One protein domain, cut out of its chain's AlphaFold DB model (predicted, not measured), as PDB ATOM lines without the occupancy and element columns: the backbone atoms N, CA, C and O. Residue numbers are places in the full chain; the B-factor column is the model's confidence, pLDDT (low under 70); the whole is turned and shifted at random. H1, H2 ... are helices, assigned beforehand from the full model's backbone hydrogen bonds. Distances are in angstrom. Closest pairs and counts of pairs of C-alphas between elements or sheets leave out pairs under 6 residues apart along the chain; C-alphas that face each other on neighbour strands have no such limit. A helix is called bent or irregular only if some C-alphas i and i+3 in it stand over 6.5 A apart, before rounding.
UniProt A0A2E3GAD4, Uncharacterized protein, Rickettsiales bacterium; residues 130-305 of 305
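What this domain is: This is residues 130 to 305 of the 305 residues of an uncharacterized protein of Rickettsiales bacterium (UniProt A0A2E3GAD4). What does the domain look like? It is an elongated slab of helices: H2, H4 and H6 stand in a row and run the same way, while H3 and, farther along, H5 run against them over one side of that row. H1 crosses one end, at H2 and H3, and H7 is beside H5 toward the other. What is it made of? The printed part has 176 residues with seven named helices, H1 to H7 in chain order, and no named strand: the class is all helix. H2 to H6 form an up and down bundle, each running against the one before it. The whole is compact, with a radius of gyration of the C-alphas of 17.1 A and spans of 56 by 34 by 21 A.

How they stand to each other: What does the first helix meet? H1, residues 130 to 141, touches H2, residues 159 to 174, with residues 133 to 137 alone, at a steep tilt of 67 degrees; the closest C-alphas, of Ile 137 and Leu 165, are 5.8 A apart. What comes after H2? H2 touches H4, residues 217 to 231, the same way at a shallow tilt of 7 degrees; the closest C-alphas, of Ala 170 and Thr 226, are 5.6 A apart. Which helix is the hub? H5, residues 237 to 260, touches H3, residues 192 to 204, H4, H6, residues 265 to 282, and H7, residues 288 to 302. It forms a hairpin with H4 through residues 237 to 245 alone, closest C-alphas Ala 231 and Ser 238 at 4.4 A, and one with H6 through residues 249 to 260 alone, closest C-alphas Leu 256 and Met 268 at 5.8 A. Are the backbones helical? In H2, H3, H4 and H5 every O i to N i+4 pair is within hydrogen-bond range; in H1 5 of 8 are, in H6 13 of 14 and in H7 9 of 11.

Where its parts are: Where do the helices begin and end? H1 starts at C-alpha 130, (65.541, 31.078, 129.724), and H7 ends at C-alpha 302, (68.142, 41.733, 169.126). How long are they? H5 measures 35.2 A, H6 25.5 A, H2 22.7 A, H7 21.4 A and H4 20.5 A from first to last C-alpha. Is any irregular? H7 is: C-alphas 289 and 292 are 7.3 A apart.

The domain as a whole: How far does it reach? The two C-alphas farthest apart, of Asp 185 and Leu 305, are 55.9 A apart. Is it continuous? The printed part has no cut; the links H1 to H2, H2 to H3 and H3 to H4 are long, the other three tight. Where is confidence low? Residue 155 and residues 303 to 305 are under 70.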
ATOM      1  N   GLU A 130      65.777  29.862 128.938       89.94
ATOM      2  CA  GLU A 130      65.541  31.078 129.724       89.94
ATOM      3  C   GLU A 130      64.605  32.052 129.004       89.94
ATOM      4  O   GLU A 130      63.579  32.431 129.549       89.94
ATOM      5  N   HIS A 131      64.868  32.360 127.730       89.75
ATOM      6  CA  HIS A 131      64.028  33.283 126.959       89.75
ATOM      7  C   HIS A 131      62.563  32.818 126.826       89.75
ATOM      8  O   HIS A 131      61.663  33.651 126.767       89.75
ATOM      9  N   ILE A 132      62.296  31.503 126.786       92.00
ATOM     10  CA  ILE A 132      60.920  30.983 126.799       92.00
ATOM     11  C   ILE A 132      60.305  31.142 128.191       92.00
ATOM     12  O   ILE A 132      59.176  31.609 128.296       92.00
ATOM     13  N   ARG A 133      61.053  30.839 129.259       92.50
ATOM     14  CA  ARG A 133      60.585  31.044 130.639       92.50
ATOM     15  C   ARG A 133      60.277  32.513 130.934       92.50
ATOM     16  O   ARG A 133      59.283  32.817 131.587       92.50
ATOM     17  N   TRP A 134      61.074  33.443 130.407       93.88
ATOM     18  CA  TRP A 134      60.896  34.881 130.631       93.88
ATOM     19  C   TRP A 134      59.617  35.443 130.012       93.88
ATOM     20  O   TRP A 134      59.127  36.474 130.472       93.88
ATOM     21  N   TYR A 135      59.011  34.766 129.035       93.06
ATOM     22  CA  TYR A 135      57.679  35.150 128.578       93.06
ATOM     23  C   TYR A 135      56.642  35.099 129.705       93.06
ATOM     24  O   TYR A 135      55.724  35.913 129.693       93.06
ATOM     25  N   LEU A 136      56.805  34.216 130.698       92.69
ATOM     26  CA  LEU A 136      55.922  34.145 131.861       92.69
ATOM     27  C   LEU A 136      55.929  35.465 132.635       92.69
ATOM     28  O   LEU A 136      54.883  36.057 132.890       92.69
ATOM     29  N   ILE A 137      57.117  35.956 132.993       94.00
ATOM     30  CA  ILE A 137      57.206  37.179 133.784       94.00
ATOM     31  C   ILE A 137      56.811  38.401 132.958       94.00
ATOM     32  O   ILE A 137      56.116  39.267 133.474       94.00
ATOM     33  N   VAL A 138      57.151  38.453 131.666       94.19
ATOM     34  CA  VAL A 138      56.671  39.532 130.791       94.19
ATOM     35  C   VAL A 138      55.143  39.503 130.696       94.19
ATOM     36  O   VAL A 138      54.514  40.546 130.841       94.19
ATOM     37  N   PHE A 139      54.536  38.327 130.541       93.44
ATOM     38  CA  PHE A 139      53.085  38.167 130.491       93.44
ATOM     39  C   PHE A 139      52.397  38.723 131.741       93.44
ATOM     40  O   PHE A 139      51.499  39.554 131.620       93.44
ATOM     41  N   TYR A 140      52.819  38.307 132.936       93.44
ATOM     42  CA  TYR A 140      52.178  38.757 134.174       93.44
ATOM     43  C   TYR A 140      52.515  40.207 134.528       93.44
ATOM     44  O   TYR A 140      51.729  40.856 135.211       93.44
ATOM     45  N   PHE A 141      53.650  40.746 134.091       93.19
ATOM     46  CA  PHE A 141      54.073  42.094 134.470       93.19
ATOM     47  C   PHE A 141      53.827  43.158 133.403       93.19
ATOM     48  O   PHE A 141      54.084  44.322 133.694       93.19
ATOM     49  N   ASP A 142      53.303  42.819 132.225       90.75
ATOM     50  CA  ASP A 142      52.830  43.780 131.222       90.75
ATOM     51  C   ASP A 142      51.352  44.142 131.478       90.75
ATOM     52  O   ASP A 142      50.471  43.294 131.441       90.75
ATOM     53  N   ASP A 143      51.058  45.416 131.729       87.94
ATOM     54  CA  ASP A 143      49.699  45.926 131.981       87.94
ATOM     55  C   ASP A 143      49.061  46.587 130.752       87.94
ATOM     56  O   ASP A 143      47.874  46.918 130.770       87.94
ATOM     57  N   LYS A 144      49.841  46.798 129.690       86.38
ATOM     58  CA  LYS A 144      49.431  47.504 128.480       86.38
ATOM     59  C   LYS A 144      48.858  46.529 127.456       86.38
ATOM     60  O   LYS A 144      47.795  46.791 126.898       86.38
ATOM     61  N   HIS A 145      49.559  45.427 127.219       85.75
ATOM     62  CA  HIS A 145      49.197  44.382 126.266       85.75
ATOM     63  C   HIS A 145      48.525  43.191 126.960       85.75
ATOM     64  O   HIS A 145      47.799  42.451 126.301       85.75
ATOM     65  N   ASN A 146      48.673  43.053 128.286       85.62
ATOM     66  CA  ASN A 146      47.893  42.113 129.094       85.62
ATOM     67  C   ASN A 146      47.051  42.815 130.181       85.62
ATOM     68  O   ASN A 146      47.303  42.675 131.374       85.62
ATOM     69  N   PRO A 147      45.992  43.560 129.820       83.38
ATOM     70  CA  PRO A 147      45.245  44.377 130.782       83.38
ATOM     71  C   PRO A 147      44.408  43.577 131.796       83.38
ATOM     72  O   PRO A 147      44.023  44.136 132.824       83.38
ATOM     73  N   TYR A 148      44.109  42.303 131.519       86.38
ATOM     74  CA  TYR A 148      43.176  41.495 132.315       86.38
ATOM     75  C   TYR A 148      43.859  40.469 133.220       86.38
ATOM     76  O   TYR A 148      43.377  40.238 134.325       86.38
ATOM     77  N   TYR A 149      44.978  39.893 132.781       87.56
ATOM     78  CA  TYR A 149      45.653  38.792 133.476       87.56
ATOM     79  C   TYR A 149      47.019  39.204 134.034       87.56
ATOM     80  O   TYR A 149      47.839  38.354 134.363       87.56
ATOM     81  N   ASN A 150      47.299  40.505 134.116       89.94
ATOM     82  CA  ASN A 150      48.522  40.974 134.750       89.94
ATOM     83  C   ASN A 150      48.411  40.941 136.277       89.94
ATOM     84  O   ASN A 150      47.333  40.930 136.879       89.94
ATOM     85  N   ILE A 151      49.574  41.013 136.899       88.12
ATOM     86  CA  ILE A 151      49.810  40.917 138.329       88.12
ATOM     87  C   ILE A 151      49.118  42.009 139.152       88.12
ATOM     88  O   ILE A 151      48.897  41.830 140.339       88.12
ATOM     89  N   LEU A 152      48.750  43.141 138.538       85.00
ATOM     90  CA  LEU A 152      48.011  44.211 139.216       85.00
ATOM     91  C   LEU A 152      46.507  43.912 139.303       85.00
ATOM     92  O   LEU A 152      45.768  44.650 139.956       85.00
ATOM     93  N   LYS A 153      46.027  42.901 138.570       85.31
ATOM     94  CA  LYS A 153      44.613  42.509 138.495       85.31
ATOM     95  C   LYS A 153      44.347  41.160 139.143       85.31
ATOM     96  O   LYS A 153      43.265  40.972 139.698       85.31
ATOM     97  N   ILE A 154      45.312  40.249 139.077       79.31
ATOM     98  CA  ILE A 154      45.202  38.930 139.691       79.31
ATOM     99  C   ILE A 154      45.343  39.056 141.206       79.31
ATOM    100  O   ILE A 154      46.260  39.704 141.702       79.31
ATOM    101  N   ARG A 155      44.406  38.440 141.931       68.75
ATOM    102  CA  ARG A 155      44.395  38.420 143.401       68.75
ATOM    103  C   ARG A 155      45.023  37.162 143.974       68.75
ATOM    104  O   ARG A 155      45.697  37.249 144.990       68.75
ATOM    105  N   ASP A 156      44.848  36.044 143.278       77.25
ATOM    106  CA  ASP A 156      45.340  34.743 143.704       77.25
ATOM    107  C   ASP A 156      46.159  34.117 142.574       77.25
ATOM    108  O   ASP A 156      45.667  33.906 141.465       77.25
ATOM    109  N   LEU A 157      47.427  33.837 142.865       85.44
ATOM    110  CA  LEU A 157      48.294  33.011 142.034       85.44
ATOM    111  C   LEU A 157      48.412  31.633 142.674       85.44
ATOM    112  O   LEU A 157      48.493  31.520 143.899       85.44
ATOM    113  N   SER A 158      48.489  30.587 141.850       88.25
ATOM    114  CA  SER A 158      48.904  29.281 142.357       88.25
ATOM    115  C   SER A 158      50.318  29.378 142.936       88.25
ATOM    116  O   SER A 158      51.148  30.153 142.453       88.25
ATOM    117  N   ASP A 159      50.601  28.582 143.968       90.69
ATOM    118  CA  ASP A 159      51.906  28.572 144.644       90.69
ATOM    119  C   ASP A 159      53.054  28.317 143.648       90.69
ATOM    120  O   ASP A 159      54.046  29.043 143.627       90.69
ATOM    121  N   GLN A 160      52.838  27.383 142.713       91.25
ATOM    122  CA  GLN A 160      53.770  27.090 141.623       91.25
ATOM    123  C   GLN A 160      54.006  28.300 140.710       91.25
ATOM    124  O   GLN A 160      55.149  28.621 140.397       91.25
ATOM    125  N   CYS A 161      52.947  28.995 140.277       91.75
ATOM    126  CA  CYS A 161      53.102  30.182 139.436       91.75
ATOM    127  C   CYS A 161      53.860  31.288 140.181       91.75
ATOM    128  O   CYS A 161      54.708  31.963 139.598       91.75
ATOM    129  N   PHE A 162      53.577  31.464 141.471       93.81
ATOM    130  CA  PHE A 162      54.246  32.450 142.307       93.81
ATOM    131  C   PHE A 162      55.753  32.175 142.415       93.81
ATOM    132  O   PHE A 162      56.563  33.084 142.209       93.81
ATOM    133  N   GLN A 163      56.128  30.920 142.678       94.94
ATOM    134  CA  GLN A 163      57.522  30.481 142.699       94.94
ATOM    135  C   GLN A 163      58.204  30.715 141.342       94.94
ATOM    136  O   GLN A 163      59.272  31.319 141.285       94.94
ATOM    137  N   ASN A 164      57.553  30.324 140.244       94.94
ATOM    138  CA  ASN A 164      58.085  30.479 138.890       94.94
ATOM    139  C   ASN A 164      58.353  31.954 138.533       94.94
ATOM    140  O   ASN A 164      59.361  32.280 137.908       94.94
ATOM    141  N   LEU A 165      57.470  32.869 138.949       95.56
ATOM    142  CA  LEU A 165      57.668  34.310 138.760       95.56
ATOM    143  C   LEU A 165      58.869  34.836 139.551       95.56
ATOM    144  O   LEU A 165      59.651  35.630 139.024       95.56
ATOM    145  N   CYS A 166      59.022  34.383 140.795       96.25
ATOM    146  CA  CYS A 166      60.153  34.717 141.657       96.25
ATOM    147  C   CYS A 166      61.486  34.256 141.045       96.25
ATOM    148  O   CYS A 166      62.426  35.045 140.913       96.25
ATOM    149  N   ASP A 167      61.541  33.015 140.574       95.50
ATOM    150  CA  ASP A 167      62.728  32.456 139.939       95.50
ATOM    151  C   ASP A 167      63.078  33.166 138.622       95.50
ATOM    152  O   ASP A 167      64.231  33.568 138.438       95.50
ATOM    153  N   CYS A 168      62.097  33.397 137.736       95.88
ATOM    154  CA  CYS A 168      62.286  34.177 136.506       95.88
ATOM    155  C   CYS A 168      62.849  35.569 136.810       95.88
ATOM    156  O   CYS A 168      63.779  36.033 136.149       95.88
ATOM    157  N   TYR A 169      62.303  36.240 137.828       95.94
ATOM    158  CA  TYR A 169      62.792  37.548 138.246       95.94
ATOM    159  C   TYR A 169      64.249  37.479 138.715       95.94
ATOM    160  O   TYR A 169      65.050  38.346 138.353       95.94
ATOM    161  N   ALA A 170      64.609  36.453 139.491       94.69
ATOM    162  CA  ALA A 170      65.975  36.252 139.953       94.69
ATOM    163  C   ALA A 170      66.946  36.004 138.789       94.69
ATOM    164  O   ALA A 170      68.011  36.619 138.751       94.69
ATOM    165  N   GLU A 171      66.579  35.146 137.831       92.69
ATOM    166  CA  GLU A 171      67.363  34.888 136.614       92.69
ATOM    167  C   GLU A 171      67.634  36.183 135.841       92.69
ATOM    168  O   GLU A 171      68.782  36.507 135.532       92.69
ATOM    169  N   ILE A 172      66.581  36.968 135.593       93.31
ATOM    170  CA  ILE A 172      66.682  38.240 134.871       93.31
ATOM    171  C   ILE A 172      67.544  39.242 135.638       93.31
ATOM    172  O   ILE A 172      68.382  39.932 135.054       93.31
ATOM    173  N   SER A 173      67.335  39.347 136.948       91.31
ATOM    174  CA  SER A 173      68.027  40.321 137.793       91.31
ATOM    175  C   SER A 173      69.521  40.050 137.891       91.31
ATOM    176  O   SER A 173      70.288  41.005 137.983       91.31
ATOM    177  N   MET A 174      69.921  38.777 137.838       88.62
ATOM    178  CA  MET A 174      71.317  38.341 137.911       88.62
ATOM    179  C   MET A 174      72.091  38.445 136.593       88.62
ATOM    180  O   MET A 174      73.313  38.318 136.605       88.62
ATOM    181  N   SER A 175      71.417  38.648 135.460       85.62
ATOM    182  CA  SER A 175      72.064  38.672 134.146       85.62
ATOM    183  C   SER A 175      72.309  40.101 133.662       85.62
ATOM    184  O   SER A 175      71.369  40.870 133.485       85.62
ATOM    185  N   ASP A 176      73.566  40.472 133.416       76.88
ATOM    186  CA  ASP A 176      73.959  41.845 133.056       76.88
ATOM    187  C   ASP A 176      73.477  42.304 131.668       76.88
ATOM    188  O   ASP A 176      73.459  43.501 131.380       76.88
ATOM    189  N   SER A 177      73.065  41.372 130.806       79.44
ATOM    190  CA  SER A 177      72.682  41.644 129.418       79.44
ATOM    191  C   SER A 177      71.363  40.966 129.040       79.44
ATOM    192  O   SER A 177      71.295  40.209 128.068       79.44
ATOM    193  N   VAL A 178      70.312  41.212 129.822       86.62
ATOM    194  CA  VAL A 178      68.970  40.692 129.526       86.62
ATOM    195  C   VAL A 178      68.281  41.536 128.466       86.62
ATOM    196  O   VAL A 178      68.159  42.753 128.598       86.62
ATOM    197  N   ILE A 179      67.750  40.856 127.455       88.06
ATOM    198  CA  ILE A 179      66.732  41.394 126.557       88.06
ATOM    199  C   ILE A 179      65.458  40.614 126.854       88.06
ATOM    200  O   ILE A 179      65.418  39.397 126.675       88.06
ATOM    201  N   LEU A 180      64.443  41.310 127.367       92.25
ATOM    202  CA  LEU A 180      63.159  40.688 127.661       92.25
ATOM    203  C   LEU A 180      62.426  40.355 126.353       92.25
ATOM    204  O   LEU A 180      62.490  41.146 125.406       92.25
ATOM    205  N   PRO A 181      61.736  39.203 126.289       91.12
ATOM    206  CA  PRO A 181      60.920  38.868 125.134       91.12
ATOM    207  C   PRO A 181      59.788  39.885 124.928       91.12
ATOM    208  O   PRO A 181      59.278  40.466 125.885       91.12
ATOM    209  N   LEU A 182      59.368  40.061 123.674       90.00
ATOM    210  CA  LEU A 182      58.253  40.935 123.301       90.00
ATOM    211  C   LEU A 182      56.948  40.144 123.258       90.00
ATOM    212  O   LEU A 182      56.881  39.102 122.603       90.00
ATOM    213  N   LEU A 183      55.892  40.653 123.893       86.88
ATOM    214  CA  LEU A 183      54.551  40.105 123.693       86.88
ATOM    215  C   LEU A 183      54.046  40.398 122.268       86.88
ATOM    216  O   LEU A 183      54.535  41.320 121.610       86.88
ATOM    217  N   PRO A 184      53.061  39.630 121.765       81.00
ATOM    218  CA  PRO A 184      52.399  39.948 120.505       81.00
ATOM    219  C   PRO A 184      51.927  41.401 120.455       81.00
ATOM    220  O   PRO A 184      51.326  41.893 121.407       81.00
ATOM    221  N   ASP A 185      52.186  42.057 119.324       76.88
ATOM    222  CA  ASP A 185      51.815  43.450 119.045       76.88
ATOM    223  C   ASP A 185      52.493  44.501 119.958       76.88
ATOM    224  O   ASP A 185      52.144  45.683 119.909       76.88
ATOM    225  N   ASP A 186      53.508  44.102 120.738       81.75
ATOM    226  CA  ASP A 186      54.358  45.011 121.507       81.75
ATOM    227  C   ASP A 186      55.633  45.390 120.740       81.75
ATOM    228  O   ASP A 186      56.587  44.621 120.628       81.75
ATOM    229  N   GLU A 187      55.671  46.619 120.227       81.12
ATOM    230  CA  GLU A 187      56.840  47.156 119.519       81.12
ATOM    231  C   GLU A 187      57.965  47.631 120.450       81.12
ATOM    232  O   GLU A 187      59.095  47.814 119.998       81.12
ATOM    233  N   LYS A 188      57.663  47.912 121.726       82.06
ATOM    234  CA  LYS A 188      58.600  48.583 122.648       82.06
ATOM    235  C   LYS A 188      59.138  47.665 123.739       82.06
ATOM    236  O   LYS A 188      60.234  47.925 124.229       82.06
ATOM    237  N   GLY A 189      58.404  46.615 124.087       86.38
ATOM    238  CA  GLY A 189      58.777  45.672 125.132       86.38
ATOM    239  C   GLY A 189      58.525  46.201 126.540       86.38
ATOM    240  O   GLY A 189      58.485  47.410 126.795       86.38
ATOM    241  N   LEU A 190      58.432  45.271 127.489       91.06
ATOM    242  CA  LEU A 190      58.514  45.576 128.912       91.06
ATOM    243  C   LEU A 190      59.958  45.960 129.267       91.06
ATOM    244  O   LEU A 190      60.888  45.185 129.054       91.06
ATOM    245  N   ALA A 191      60.157  47.148 129.837       91.25
ATOM    246  CA  ALA A 191      61.470  47.568 130.322       91.25
ATOM    247  C   ALA A 191      61.821  46.877 131.652       91.25
ATOM    248  O   ALA A 191      60.965  46.739 132.529       91.25
ATOM    249  N   ILE A 192      63.099  46.527 131.843       91.38
ATOM    250  CA  ILE A 192      63.594  45.892 133.079       91.38
ATOM    251  C   ILE A 192      63.298  46.761 134.308       91.38
ATOM    252  O   ILE A 192      62.811  46.241 135.306       91.38
ATOM    253  N   ASP A 193      63.499  48.078 134.223       91.06
ATOM    254  CA  ASP A 193      63.212  48.997 135.334       91.06
ATOM    255  C   ASP A 193      61.724  48.975 135.728       91.06
ATOM    256  O   ASP A 193      61.371  49.069 136.904       91.06
ATOM    257  N   THR A 194      60.830  48.817 134.743       92.19
ATOM    258  CA  THR A 194      59.383  48.694 134.987       92.19
ATOM    259  C   THR A 194      59.047  47.356 135.635       92.19
ATOM    260  O   THR A 194      58.253  47.319 136.577       92.19
ATOM    261  N   LEU A 195      59.668  46.269 135.170       94.06
ATOM    262  CA  LEU A 195      59.546  44.951 135.786       94.06
ATOM    263  C   LEU A 195      60.000  44.986 137.253       94.06
ATOM    264  O   LEU A 195      59.248  44.570 138.132       94.06
ATOM    265  N   GLU A 196      61.184  45.535 137.527       93.50
ATOM    266  CA  GLU A 196      61.729  45.689 138.878       93.50
ATOM    267  C   GLU A 196      60.779  46.495 139.768       93.50
ATOM    268  O   GLU A 196      60.372  46.025 140.831       93.50
ATOM    269  N   GLN A 197      60.339  47.672 139.318       92.88
ATOM    270  CA  GLN A 197      59.407  48.492 140.089       92.88
ATOM    271  C   GLN A 197      58.122  47.728 140.442       92.88
ATOM    272  O   GLN A 197      57.654  47.792 141.582       92.88
ATOM    273  N   ARG A 198      57.542  47.000 139.483       92.94
ATOM    274  CA  ARG A 198      56.304  46.237 139.696       92.94
ATOM    275  C   ARG A 198      56.519  45.042 140.614       92.94
ATOM    276  O   ARG A 198      55.685  44.825 141.490       92.94
ATOM    277  N   PHE A 199      57.632  44.320 140.471       94.94
ATOM    278  CA  PHE A 199      57.979  43.206 141.354       94.94
ATOM    279  C   PHE A 199      58.035  43.677 142.806       94.94
ATOM    280  O   PHE A 199      57.324  43.152 143.660       94.94
ATOM    281  N   PHE A 200      58.778  44.750 143.082       94.44
ATOM    282  CA  PHE A 200      58.852  45.310 144.431       94.44
ATOM    283  C   PHE A 200      57.494  45.803 144.939       94.44
ATOM    284  O   PHE A 200      57.123  45.523 146.078       94.44
ATOM    285  N   ASN A 201      56.730  46.504 144.103       92.06
ATOM    286  CA  ASN A 201      55.435  47.042 144.508       92.06
ATOM    287  C   ASN A 201      54.392  45.964 144.812       92.06
ATOM    288  O   ASN A 201      53.527  46.230 145.634       92.06
ATOM    289  N   GLN A 202      54.453  44.791 144.175       91.44
ATOM    290  CA  GLN A 202      53.462  43.724 144.366       91.44
ATOM    291  C   GLN A 202      53.927  42.638 145.344       91.44
ATOM    292  O   GLN A 202      53.177  42.262 146.242       91.44
ATOM    293  N   PHE A 203      55.175  42.176 145.226       94.12
ATOM    294  CA  PHE A 203      55.692  41.025 145.974       94.12
ATOM    295  C   PHE A 203      56.389  41.430 147.272       94.12
ATOM    296  O   PHE A 203      56.381  40.674 148.238       94.12
ATOM    297  N   VAL A 204      56.997  42.617 147.326       93.31
ATOM    298  CA  VAL A 204      57.736  43.063 148.519       93.31
ATOM    299  C   VAL A 204      56.867  43.976 149.376       93.31
ATOM    300  O   VAL A 204      56.769  43.779 150.580       93.31
ATOM    301  N   TYR A 205      56.219  44.969 148.765       90.00
ATOM    302  CA  TYR A 205      55.448  45.993 149.482       90.00
ATOM    303  C   TYR A 205      53.931  45.887 149.287       90.00
ATOM    304  O   TYR A 205      53.200  46.661 149.903       90.00
ATOM    305  N   GLY A 206      53.482  44.987 148.413       84.75
ATOM    306  CA  GLY A 206      52.104  44.915 147.933       84.75
ATOM    307  C   GLY A 206      51.252  43.851 148.608       84.75
ATOM    308  O   GLY A 206      51.515  43.423 149.730       84.75
ATOM    309  N   GLU A 207      50.199  43.445 147.901       80.50
ATOM    310  CA  GLU A 207      49.089  42.673 148.466       80.50
ATOM    311  C   GLU A 207      49.293  41.150 148.448       80.50
ATOM    312  O   GLU A 207      48.586  40.465 149.182       80.50
ATOM    313  N   ILE A 208      50.248  40.627 147.666       83.19
ATOM    314  CA  ILE A 208      50.362  39.186 147.357       83.19
ATOM    315  C   ILE A 208      51.688  38.530 147.785       83.19
ATOM    316  O   ILE A 208      51.892  37.357 147.514       83.19
ATOM    317  N   GLY A 209      52.597  39.248 148.456       87.56
ATOM    318  CA  GLY A 209      53.878  38.689 148.918       87.56
ATOM    319  C   GLY A 209      54.198  38.995 150.381       87.56
ATOM    320  O   GLY A 209      53.388  38.760 151.270       87.56
ATOM    321  N   LEU A 210      55.389  39.530 150.651       91.50
ATOM    322  CA  LEU A 210      55.930  39.675 152.011       91.50
ATOM    323  C   LEU A 210      55.038  40.467 152.963       91.50
ATOM    324  O   LEU A 210      54.966  40.166 154.154       91.50
ATOM    325  N   HIS A 211      54.399  41.518 152.455       89.06
ATOM    326  CA  HIS A 211      53.552  42.411 153.244       89.06
ATOM    327  C   HIS A 211      52.057  42.176 152.978       89.06
ATOM    328  O   HIS A 211      51.232  43.026 153.324       89.06
ATOM    329  N   ALA A 212      51.707  41.024 152.392       86.38
ATOM    330  CA  ALA A 212      50.328  40.637 152.143       86.38
ATOM    331  C   ALA A 212      49.501  40.669 153.434       86.38
ATOM    332  O   ALA A 212      49.965  40.324 154.526       86.38
ATOM    333  N   LYS A 213      48.230  41.064 153.308       82.25
ATOM    334  CA  LYS A 213      47.302  41.095 154.450       82.25
ATOM    335  C   LYS A 213      47.072  39.694 155.021       82.25
ATOM    336  O   LYS A 213      46.953  39.545 156.236       82.25
ATOM    337  N   GLN A 214      46.982  38.697 154.145       82.94
ATOM    338  CA  GLN A 214      46.950  37.284 154.498       82.94
ATOM    339  C   GLN A 214      48.347  36.721 154.260       82.94
ATOM    340  O   GLN A 214      48.749  36.513 153.120       82.94
ATOM    341  N   TYR A 215      49.110  36.555 155.337       81.62
ATOM    342  CA  TYR A 215      50.491  36.104 155.242       81.62
ATOM    343  C   TYR A 215      50.551  34.630 154.829       81.62
ATOM    344  O   TYR A 215      50.003  33.769 155.516       81.62
ATOM    345  N   ASN A 216      51.246  34.349 153.728       87.38
ATOM    346  CA  ASN A 216      51.547  32.997 153.276       87.38
ATOM    347  C   ASN A 216      53.055  32.752 153.410       87.38
ATOM    348  O   ASN A 216      53.854  33.340 152.680       87.38
ATOM    349  N   LYS A 217      53.436  31.859 154.333       87.62
ATOM    350  CA  LYS A 217      54.841  31.569 154.660       87.62
ATOM    351  C   LYS A 217      55.632  31.022 153.465       87.62
ATOM    352  O   LYS A 217      56.792  31.384 153.295       87.62
ATOM    353  N   ASN A 218      55.018  30.197 152.613       90.56
ATOM    354  CA  ASN A 218      55.697  29.628 151.442       90.56
ATOM    355  C   ASN A 218      55.997  30.714 150.406       90.56
ATOM    356  O   ASN A 218      57.141  30.876 149.988       90.56
ATOM    357  N   GLN A 219      54.988  31.516 150.063       91.38
ATOM    358  CA  GLN A 219      55.146  32.623 149.119       91.38
ATOM    359  C   GLN A 219      56.138  33.666 149.632       91.38
ATOM    360  O   GLN A 219      57.004  34.117 148.882       91.38
ATOM    361  N   ALA A 220      56.075  34.003 150.922       91.75
ATOM    362  CA  ALA A 220      57.039  34.903 151.540       91.75
ATOM    363  C   ALA A 220      58.473  34.368 151.419       91.75
ATOM    364  O   ALA A 220      59.378  35.114 151.038       91.75
ATOM    365  N   LYS A 221      58.668  33.066 151.649       93.31
ATOM    366  CA  LYS A 221      59.965  32.408 151.482       93.31
ATOM    367  C   LYS A 221      60.489  32.512 150.047       93.31
ATOM    368  O   LYS A 221      61.643  32.890 149.874       93.31
ATOM    369  N   TYR A 222      59.652  32.303 149.027       96.31
ATOM    370  CA  TYR A 222      60.066  32.489 147.628       96.31
ATOM    371  C   TYR A 222      60.552  33.914 147.337       96.31
ATOM    372  O   TYR A 222      61.576  34.096 146.669       96.31
ATOM    373  N   VAL A 223      59.870  34.936 147.869       96.69
ATOM    374  CA  VAL A 223      60.314  36.331 147.707       96.69
ATOM    375  C   VAL A 223      61.617  36.586 148.466       96.69
ATOM    376  O   VAL A 223      62.517  37.221 147.919       96.69
ATOM    377  N   ILE A 224      61.754  36.090 149.699       95.94
ATOM    378  CA  ILE A 224      62.987  36.222 150.494       95.94
ATOM    379  C   ILE A 224      64.170  35.582 149.762       95.94
ATOM    380  O   ILE A 224      65.187  36.250 149.565       95.94
ATOM    381  N   ASP A 225      64.026  34.341 149.299       96.12
ATOM    382  CA  ASP A 225      65.070  33.602 148.580       96.12
ATOM    383  C   ASP A 225      65.485  34.339 147.304       96.12
ATOM    384  O   ASP A 225      66.674  34.498 147.011       96.12
ATOM    385  N   THR A 226      64.503  34.888 146.590       97.06
ATOM    386  CA  THR A 226      64.715  35.729 145.408       97.06
ATOM    387  C   THR A 226      65.521  36.979 145.737       97.06
ATOM    388  O   THR A 226      66.509  37.281 145.061       97.06
ATOM    389  N   LEU A 227      65.143  37.705 146.793       96.31
ATOM    390  CA  LEU A 227      65.849  38.907 147.225       96.31
ATOM    391  C   LEU A 227      67.271  38.585 147.703       96.31
ATOM    392  O   LEU A 227      68.195  39.308 147.343       96.31
ATOM    393  N   ILE A 228      67.471  37.502 148.458       95.25
ATOM    394  CA  ILE A 228      68.795  37.035 148.901       95.25
ATOM    395  C   ILE A 228      69.675  36.725 147.689       95.25
ATOM    396  O   ILE A 228      70.795  37.237 147.591       95.25
ATOM    397  N   LYS A 229      69.162  35.936 146.741       95.00
ATOM    398  CA  LYS A 229      69.868  35.569 145.509       95.00
ATOM    399  C   LYS A 229      70.274  36.812 144.712       95.00
ATOM    400  O   LYS A 229      71.437  36.942 144.336       95.00
ATOM    401  N   CYS A 230      69.366  37.771 144.543       94.94
ATOM    402  CA  CYS A 230      69.647  39.023 143.836       94.94
ATOM    403  C   CYS A 230      70.617  39.942 144.602       94.94
ATOM    404  O   CYS A 230      71.435  40.633 143.996       94.94
ATOM    405  N   ALA A 231      70.547  39.970 145.934       94.50
ATOM    406  CA  ALA A 231      71.402  40.800 146.780       94.50
ATOM    407  C   ALA A 231      72.864  40.324 146.802       94.50
ATOM    408  O   ALA A 231      73.761  41.145 147.013       94.50
ATOM    409  N   LYS A 232      73.116  39.033 146.549       92.12
ATOM    410  CA  LYS A 232      74.471  38.473 146.399       92.12
ATOM    411  C   LYS A 232      75.181  38.950 145.119       92.12
ATOM    412  O   LYS A 232      76.400  38.857 145.050       92.12
ATOM    413  N   GLY A 233      74.455  39.496 144.137       86.75
ATOM    414  CA  GLY A 233      75.028  39.995 142.882       86.75
ATOM    415  C   GLY A 233      75.857  41.284 143.019       86.75
ATOM    416  O   GLY A 233      75.615  42.129 143.889       86.75
ATOM    417  N   GLU A 234      76.805  41.480 142.102       83.00
ATOM    418  CA  GLU A 234      77.684  42.664 142.039       83.00
ATOM    419  C   GLU A 234      77.178  43.771 141.085       83.00
ATOM    420  O   GLU A 234      77.870  44.753 140.833       83.00
ATOM    421  N   HIS A 235      75.947  43.659 140.585       82.75
ATOM    422  CA  HIS A 235      75.334  44.606 139.645       82.75
ATOM    423  C   HIS A 235      74.404  45.625 140.333       82.75
ATOM    424  O   HIS A 235      73.993  45.459 141.482       82.75
ATOM    425  N   SER A 236      73.999  46.679 139.614       81.81
ATOM    426  CA  SER A 236      73.154  47.775 140.133       81.81
ATOM    427  C   SER A 236      71.863  47.294 140.813       81.81
ATOM    428  O   SER A 236      71.533  47.756 141.907       81.81
ATOM    429  N   ARG A 237      71.180  46.308 140.216       84.12
ATOM    430  CA  ARG A 237      69.933  45.715 140.737       84.12
ATOM    431  C   ARG A 237      70.088  45.022 142.099       84.12
ATOM    432  O   ARG A 237      69.118  44.920 142.849       84.12
ATOM    433  N   SER A 238      71.304  44.625 142.498       90.94
ATOM    434  CA  SER A 238      71.523  44.027 143.824       90.94
ATOM    435  C   SER A 238      71.263  45.022 144.955       90.94
ATOM    436  O   SER A 238      70.859  44.634 146.050       90.94
ATOM    437  N   GLN A 239      71.419  46.326 144.696       91.88
ATOM    438  CA  GLN A 239      71.136  47.374 145.678       91.88
ATOM    439  C   GLN A 239      69.646  47.474 146.005       91.88
ATOM    440  O   GLN A 239      69.294  47.701 147.164       91.88
ATOM    441  N   SER A 240      68.766  47.290 145.022       92.38
ATOM    442  CA  SER A 240      67.322  47.253 145.260       92.38
ATOM    443  C   SER A 240      66.942  46.042 146.101       92.38
ATOM    444  O   SER A 240      66.216  46.193 147.083       92.38
ATOM    445  N   ALA A 241      67.506  44.868 145.799       95.06
ATOM    446  CA  ALA A 241      67.287  43.656 146.585       95.06
ATOM    447  C   ALA A 241      67.749  43.819 148.044       95.06
ATOM    448  O   ALA A 241      66.986  43.540 148.970       95.06
ATOM    449  N   LYS A 242      68.936  44.402 148.262       95.56
ATOM    450  CA  LYS A 242      69.449  44.756 149.600       95.56
ATOM    451  C   LYS A 242      68.505  45.694 150.355       95.56
ATOM    452  O   LYS A 242      68.212  45.463 151.526       95.56
ATOM    453  N   LYS A 243      67.981  46.732 149.692       94.62
ATOM    454  CA  LYS A 243      66.972  47.633 150.285       94.62
ATOM    455  C   LYS A 243      65.662  46.907 150.598       94.62
ATOM    456  O   LYS A 243      65.037  47.216 151.608       94.62
ATOM    457  N   GLY A 244      65.250  45.972 149.741       94.50
ATOM    458  CA  GLY A 244      64.099  45.095 149.952       94.50
ATOM    459  C   GLY A 244      64.223  44.299 151.245       94.50
ATOM    460  O   GLY A 244      63.358  44.423 152.108       94.50
ATOM    461  N   LEU A 245      65.341  43.585 151.413       95.69
ATOM    462  CA  LEU A 245      65.640  42.799 152.616       95.69
ATOM    463  C   LEU A 245      65.631  43.659 153.886       95.69
ATOM    464  O   LEU A 245      64.959  43.312 154.852       95.69
ATOM    465  N   ILE A 246      66.315  44.811 153.875       95.31
ATOM    466  CA  ILE A 246      66.356  45.718 155.038       95.31
ATOM    467  C   ILE A 246      64.949  46.195 155.414       95.31
ATOM    468  O   ILE A 246      64.590  46.189 156.589       95.31
ATOM    469  N   LYS A 247      64.142  46.605 154.428       94.44
ATOM    470  CA  LYS A 247      62.769  47.057 154.684       94.44
ATOM    471  C   LYS A 247      61.878  45.937 155.211       94.44
ATOM    472  O   LYS A 247      61.043  46.206 156.067       94.44
ATOM    473  N   HIS A 248      62.043  44.718 154.708       95.06
ATOM    474  CA  HIS A 248      61.263  43.588 155.193       95.06
ATOM    475  C   HIS A 248      61.639  43.217 156.633       95.06
ATOM    476  O   HIS A 248      60.758  43.054 157.470       95.06
ATOM    477  N   LEU A 249      62.931  43.200 156.970       94.81
ATOM    478  CA  LEU A 249      63.370  43.021 158.357       94.81
ATOM    479  C   LEU A 249      62.835  44.114 159.291       94.81
ATOM    480  O   LEU A 249      62.436  43.817 160.413       94.81
ATOM    481  N   ASP A 250      62.798  45.371 158.842       93.44
ATOM    482  CA  ASP A 250      62.214  46.461 159.633       93.44
ATOM    483  C   ASP A 250      60.705  46.260 159.846       93.44
ATOM    484  O   ASP A 250      60.186  46.492 160.939       93.44
ATOM    485  N   PHE A 251      59.998  45.766 158.825       92.75
ATOM    486  CA  PHE A 251      58.600  45.362 158.940       92.75
ATOM    487  C   PHE A 251      58.408  44.233 159.961       92.75
ATOM    488  O   PHE A 251      57.544  44.365 160.832       92.75
ATOM    489  N   LEU A 252      59.227  43.177 159.912       92.88
ATOM    490  CA  LEU A 252      59.183  42.075 160.880       92.88
ATOM    491  C   LEU A 252      59.486  42.562 162.303       92.88
ATOM    492  O   LEU A 252      58.761  42.202 163.223       92.88
ATOM    493  N   ALA A 253      60.458  43.464 162.485       92.44
ATOM    494  CA  ALA A 253      60.751  44.071 163.786       92.44
ATOM    495  C   ALA A 253      59.538  44.816 164.366       92.44
ATOM    496  O   ALA A 253      59.203  44.670 165.539       92.44
ATOM    497  N   ASN A 254      58.843  45.601 163.535       92.06
ATOM    498  CA  ASN A 254      57.624  46.292 163.955       92.06
ATOM    499  C   ASN A 254      56.482  45.307 164.251       92.06
ATOM    500  O   ASN A 254      55.685  45.537 165.159       92.06
ATOM    501  N   LYS A 255      56.358  44.224 163.473       90.31
ATOM    502  CA  LYS A 255      55.354  43.178 163.703       90.31
ATOM    503  C   LYS A 255      55.599  42.454 165.023       90.31
ATOM    504  O   LYS A 255      54.653  42.366 165.796       90.31
ATOM    505  N   LEU A 256      56.841  42.051 165.290       91.25
ATOM    506  CA  LEU A 256      57.256  41.377 166.518       91.25
ATOM    507  C   LEU A 256      56.929  42.226 167.755       91.25
ATOM    508  O   LEU A 256      56.219  41.775 168.650       91.25
ATOM    509  N   GLN A 257      57.308  43.506 167.731       89.44
ATOM    510  CA  GLN A 257      56.998  44.450 168.809       89.44
ATOM    511  C   GLN A 257      55.483  44.608 169.043       89.44
ATOM    512  O   GLN A 257      55.022  44.744 170.175       89.44
ATOM    513  N   ASN A 258      54.676  44.604 167.976       88.75
ATOM    514  CA  ASN A 258      53.218  44.693 168.096       88.75
ATOM    515  C   ASN A 258      52.586  43.394 168.619       88.75
ATOM    516  O   ASN A 258      51.540  43.455 169.263       88.75
ATOM    517  N   THR A 259      53.162  42.230 168.307       88.31
ATOM    518  CA  THR A 259      52.695  40.933 168.821       88.31
ATOM    519  C   THR A 259      53.091  40.724 170.279       88.31
ATOM    520  O   THR A 259      52.260  40.246 171.043       88.31
ATOM    521  N   GLU A 260      54.273  41.192 170.696       86.19
ATOM    522  CA  GLU A 260      54.697  41.237 172.107       86.19
ATOM    523  C   GLU A 260      53.698  42.015 172.967       86.19
ATOM    524  O   GLU A 260      53.241  41.529 173.996       86.19
ATOM    525  N   GLN A 261      53.284  43.202 172.511       88.31
ATOM    526  CA  GLN A 261      52.290  44.028 173.212       88.31
ATOM    527  C   GLN A 261      50.914  43.361 173.342       88.31
ATOM    528  O   GLN A 261      50.109  43.779 174.172       88.31
ATOM    529  N   LYS A 262      50.622  42.375 172.490       91.31
ATOM    530  CA  LYS A 262      49.366  41.618 172.484       91.31
ATOM    531  C   LYS A 262      49.487  40.254 173.160       91.31
ATOM    532  O   LYS A 262      48.485  39.547 173.202       91.31
ATOM    533  N   GLU A 263      50.676  39.896 173.648       87.88
ATOM    534  CA  GLU A 263      50.983  38.594 174.249       87.88
ATOM    535  C   GLU A 263      50.651  37.399 173.323       87.88
ATOM    536  O   GLU A 263      50.301  36.311 173.778       87.88
ATOM    537  N   ASP A 264      50.767  37.590 172.002       89.75
ATOM    538  CA  ASP A 264      50.505  36.553 170.992       89.75
ATOM    539  C   ASP A 264      51.777  35.741 170.703       89.75
ATOM    540  O   ASP A 264      52.533  36.027 169.770       89.75
ATOM    541  N   VAL A 265      52.018  34.737 171.548       88.81
ATOM    542  CA  VAL A 265      53.231  33.904 171.524       88.81
ATOM    543  C   VAL A 265      53.391  33.145 170.204       88.81
ATOM    544  O   VAL A 265      54.501  33.074 169.677       88.81
ATOM    545  N   ASP A 266      52.307  32.611 169.638       87.56
ATOM    546  CA  ASP A 266      52.370  31.822 168.402       87.56
ATOM    547  C   ASP A 266      52.811  32.694 167.218       87.56
ATOM    548  O   ASP A 266      53.699  32.313 166.448       87.56
ATOM    549  N   SER A 267      52.252  33.904 167.105       87.44
ATOM    550  CA  SER A 267      52.684  34.866 166.087       87.44
ATOM    551  C   SER A 267      54.125  35.332 166.305       87.44
ATOM    552  O   SER A 267      54.855  35.508 165.331       87.44
ATOM    553  N   MET A 268      54.558  35.518 167.560       88.69
ATOM    554  CA  MET A 268      55.946  35.881 167.869       88.69
ATOM    555  C   MET A 268      56.929  34.810 167.389       88.69
ATOM    556  O   MET A 268      57.905  35.148 166.723       88.69
ATOM    557  N   ILE A 269      56.653  33.533 167.676       89.06
ATOM    558  CA  ILE A 269      57.486  32.408 167.224       89.06
ATOM    559  C   ILE A 269      57.558  32.388 165.695       89.06
ATOM    560  O   ILE A 269      58.647  32.315 165.133       89.06
ATOM    561  N   ALA A 270      56.419  32.530 165.009       88.75
ATOM    562  CA  ALA A 270      56.387  32.526 163.550       88.75
ATOM    563  C   ALA A 270      57.199  33.680 162.927       88.75
ATOM    564  O   ALA A 270      57.918  33.466 161.953       88.75
ATOM    565  N   ILE A 271      57.117  34.888 163.495       90.81
ATOM    566  CA  ILE A 271      57.899  36.046 163.035       90.81
ATOM    567  C   ILE A 271      59.394  35.837 163.310       90.81
ATOM    568  O   ILE A 271      60.228  36.181 162.470       90.81
ATOM    569  N   GLN A 272      59.738  35.269 164.469       91.06
ATOM    570  CA  GLN A 272      61.120  34.985 164.845       91.06
ATOM    571  C   GLN A 272      61.759  33.944 163.917       91.06
ATOM    572  O   GLN A 272      62.884  34.158 163.467       91.06
ATOM    573  N   ASP A 273      61.028  32.889 163.549       91.00
ATOM    574  CA  ASP A 273      61.472  31.903 162.556       91.00
ATOM    575  C   ASP A 273      61.860  32.569 161.226       91.00
ATOM    576  O   ASP A 273      62.897  32.249 160.641       91.00
ATOM    577  N   ASP A 274      61.038  33.505 160.743       91.00
ATOM    578  CA  ASP A 274      61.286  34.206 159.479       91.00
ATOM    579  C   ASP A 274      62.498  35.147 159.586       91.00
ATOM    580  O   ASP A 274      63.319  35.228 158.667       91.00
ATOM    581  N   ILE A 275      62.664  35.824 160.728       93.06
ATOM    582  CA  ILE A 275      63.853  36.634 161.018       93.06
ATOM    583  C   ILE A 275      65.109  35.760 161.000       93.06
ATOM    584  O   ILE A 275      66.090  36.116 160.344       93.06
ATOM    585  N   ASP A 276      65.097  34.634 161.711       91.31
ATOM    586  CA  ASP A 276      66.257  33.754 161.830       91.31
ATOM    587  C   ASP A 276      66.618  33.113 160.491       91.31
ATOM    588  O   ASP A 276      67.803  33.029 160.158       91.31
ATOM    589  N   TYR A 277      65.614  32.768 159.682       91.50
ATOM    590  CA  TYR A 277      65.808  32.329 158.304       91.50
ATOM    591  C   TYR A 277      66.582  33.369 157.481       91.50
ATOM    592  O   TYR A 277      67.624  33.065 156.904       91.50
ATOM    593  N   ILE A 278      66.130  34.627 157.485       93.06
ATOM    594  CA  ILE A 278      66.779  35.708 156.732       93.06
ATOM    595  C   ILE A 278      68.194  35.999 157.267       93.06
ATOM    596  O   ILE A 278      69.125  36.251 156.492       93.06
ATOM    597  N   LYS A 279      68.379  35.986 158.595       90.31
ATOM    598  CA  LYS A 279      69.659  36.308 159.251       90.31
ATOM    599  C   LYS A 279      70.789  35.379 158.815       90.31
ATOM    600  O   LYS A 279      71.914  35.857 158.660       90.31
ATOM    601  N   GLN A 280      70.505  34.092 158.609       87.81
ATOM    602  CA  GLN A 280      71.510  33.107 158.191       87.81
ATOM    603  C   GLN A 280      72.214  33.540 156.899       87.81
ATOM    604  O   GLN A 280      73.444  33.565 156.841       87.81
ATOM    605  N   ASP A 281      71.450  33.984 155.903       88.31
ATOM    606  CA  ASP A 281      71.989  34.381 154.605       88.31
ATOM    607  C   ASP A 281      72.554  35.801 154.569       88.31
ATOM    608  O   ASP A 281      73.541  36.051 153.871       88.31
ATOM    609  N   ILE A 282      71.970  36.739 155.320       88.69
ATOM    610  CA  ILE A 282      72.390  38.149 155.300       88.69
ATOM    611  C   ILE A 282      73.857  38.328 155.682       88.69
ATOM    612  O   ILE A 282      74.526  39.186 155.109       88.69
ATOM    613  N   THR A 283      74.378  37.502 156.592       83.00
ATOM    614  CA  THR A 283      75.793  37.552 157.003       83.00
ATOM    615  C   THR A 283      76.773  37.326 155.847       83.00
ATOM    616  O   THR A 283      77.920  37.760 155.919       83.00
ATOM    617  N   THR A 284      76.321  36.690 154.763       86.88
ATOM    618  CA  THR A 284      77.130  36.407 153.569       86.88
ATOM    619  C   THR A 284      77.056  37.510 152.507       86.88
ATOM    620  O   THR A 284      77.753  37.443 151.496       86.88
ATOM    621  N   ILE A 285      76.224  38.537 152.712       92.25
ATOM    622  CA  ILE A 285      75.960  39.601 151.737       92.25
ATOM    623  C   ILE A 285      76.683  40.886 152.151       92.25
ATOM    624  O   ILE A 285      76.526  41.381 153.262       92.25
ATOM    625  N   THR A 286      77.416  41.505 151.220       91.31
ATOM    626  CA  THR A 286      78.033  42.822 151.456       91.31
ATOM    627  C   THR A 286      77.039  43.954 151.168       91.31
ATOM    628  O   THR A 286      76.704  44.214 150.007       91.31
ATOM    629  N   PHE A 287      76.592  44.680 152.200       92.62
ATOM    630  CA  PHE A 287      75.621  45.779 152.052       92.62
ATOM    631  C   PHE A 287      76.249  47.138 151.716       92.62
ATOM    632  O   PHE A 287      75.556  48.041 151.236       92.62
ATOM    633  N   GLY A 288      77.561  47.300 151.907       90.81
ATOM    634  CA  GLY A 288      78.285  48.520 151.543       90.81
ATOM    635  C   GLY A 288      77.677  49.764 152.200       90.81
ATOM    636  O   GLY A 288      77.592  49.857 153.420       90.81
ATOM    637  N   LYS A 289      77.198  50.728 151.402       92.69
ATOM    638  CA  LYS A 289      76.583  51.969 151.921       92.69
ATOM    639  C   LYS A 289      75.302  51.739 152.737       92.69
ATOM    640  O   LYS A 289      74.881  52.645 153.452       92.69
ATOM    641  N   LEU A 290      74.672  50.570 152.615       94.19
ATOM    642  CA  LEU A 290      73.460  50.212 153.354       94.19
ATOM    643  C   LEU A 290      73.754  49.541 154.707       94.19
ATOM    644  O   LEU A 290      72.827  49.368 155.494       94.19
ATOM    645  N   GLU A 291      75.019  49.231 155.010       94.38
ATOM    646  CA  GLU A 291      75.432  48.580 156.263       94.38
ATOM    647  C   GLU A 291      74.893  49.292 157.522       94.38
ATOM    648  O   GLU A 291      74.300  48.626 158.369       94.38
ATOM    649  N   PRO A 292      74.957  50.637 157.650       94.94
ATOM    650  CA  PRO A 292      74.435  51.310 158.842       94.94
ATOM    651  C   PRO A 292      72.922  51.131 159.030       94.94
ATOM    652  O   PRO A 292      72.433  51.085 160.158       94.94
ATOM    653  N   GLN A 293      72.166  51.034 157.930       95.06
ATOM    654  CA  GLN A 293      70.716  50.825 157.982       95.06
ATOM    655  C   GLN A 293      70.394  49.396 158.415       95.06
ATOM    656  O   GLN A 293      69.532  49.208 159.271       95.06
ATOM    657  N   LEU A 294      71.123  48.412 157.880       94.75
ATOM    658  CA  LEU A 294      71.002  47.019 158.300       94.75
ATOM    659  C   LEU A 294      71.302  46.869 159.798       94.75
ATOM    660  O   LEU A 294      70.478  46.329 160.530       94.75
ATOM    661  N   GLN A 295      72.426  47.411 160.273       93.00
ATOM    662  CA  GLN A 295      72.828  47.326 161.684       93.00
ATOM    663  C   GLN A 295      71.798  47.953 162.630       93.00
ATOM    664  O   GLN A 295      71.510  47.408 163.698       93.00
ATOM    665  N   LYS A 296      71.183  49.074 162.229       94.19
ATOM    666  CA  LYS A 296      70.097  49.701 162.992       94.19
ATOM    667  C   LYS A 296      68.903  48.757 163.159       94.19
ATOM    668  O   LYS A 296      68.388  48.633 164.267       94.19
ATOM    669  N   VAL A 297      68.467  48.100 162.083       93.88
ATOM    670  CA  VAL A 297      67.340  47.149 162.128       93.88
ATOM    671  C   VAL A 297      67.710  45.904 162.938       93.88
ATOM    672  O   VAL A 297      66.953  45.494 163.814       93.88
ATOM    673  N   MET A 298      68.906  45.356 162.726       90.94
ATOM    674  CA  MET A 298      69.404  44.181 163.448       90.94
ATOM    675  C   MET A 298      69.512  44.414 164.955       90.94
ATOM    676  O   MET A 298      69.185  43.530 165.741       90.94
ATOM    677  N   THR A 299      69.911  45.619 165.371       89.88
ATOM    678  CA  THR A 299      69.970  45.989 166.790       89.88
ATOM    679  C   THR A 299      68.576  45.960 167.418       89.88
ATOM    680  O   THR A 299      68.419  45.382 168.487       89.88
ATOM    681  N   ARG A 300      67.558  46.507 166.734       89.50
ATOM    682  CA  ARG A 300      66.160  46.466 167.204       89.50
ATOM    683  C   ARG A 300      65.667  45.031 167.383       89.50
ATOM    684  O   ARG A 300      65.078  44.720 168.409       89.50
ATOM    685  N   LEU A 301      65.960  44.169 166.410       87.06
ATOM    686  CA  LEU A 301      65.582  42.754 166.440       87.06
ATOM    687  C   LEU A 301      66.250  41.973 167.577       87.06
ATOM    688  O   LEU A 301      65.692  40.992 168.043       87.06
ATOM    689  N   ASN A 302      67.436  42.389 168.024       78.25
ATOM    690  CA  ASN A 302      68.142  41.733 169.126       78.25
ATOM    691  C   ASN A 302      67.740  42.277 170.510       78.25
ATOM    692  O   ASN A 302      68.039  41.637 171.510       78.25
ATOM    693  N   THR A 303      67.102  43.451 170.581       67.75
ATOM    694  CA  THR A 303      66.579  44.039 171.832       67.75
ATOM    695  C   THR A 303      65.137  43.635 172.156       67.75
ATOM    696  O   THR A 303      64.636  44.013 173.208       67.75
ATOM    697  N   SER A 304      64.473  42.916 171.248       55.50
ATOM    698  CA  SER A 304      63.079  42.447 171.349       55.50
ATOM    699  C   SER A 304      62.950  41.034 171.959       55.50
ATOM    700  O   SER A 304      61.967  40.342 171.742       55.50
ATOM    701  N   LEU A 305      63.953  40.589 172.719       45.34
ATOM    702  CA  LEU A 305      63.962  39.343 173.501       45.34
ATOM    703  C   LEU A 305      64.374  39.668 174.939       45.34
ATOM    704  O   LEU A 305      63.865  38.994 175.860       45.34
TER     705      LEU A 305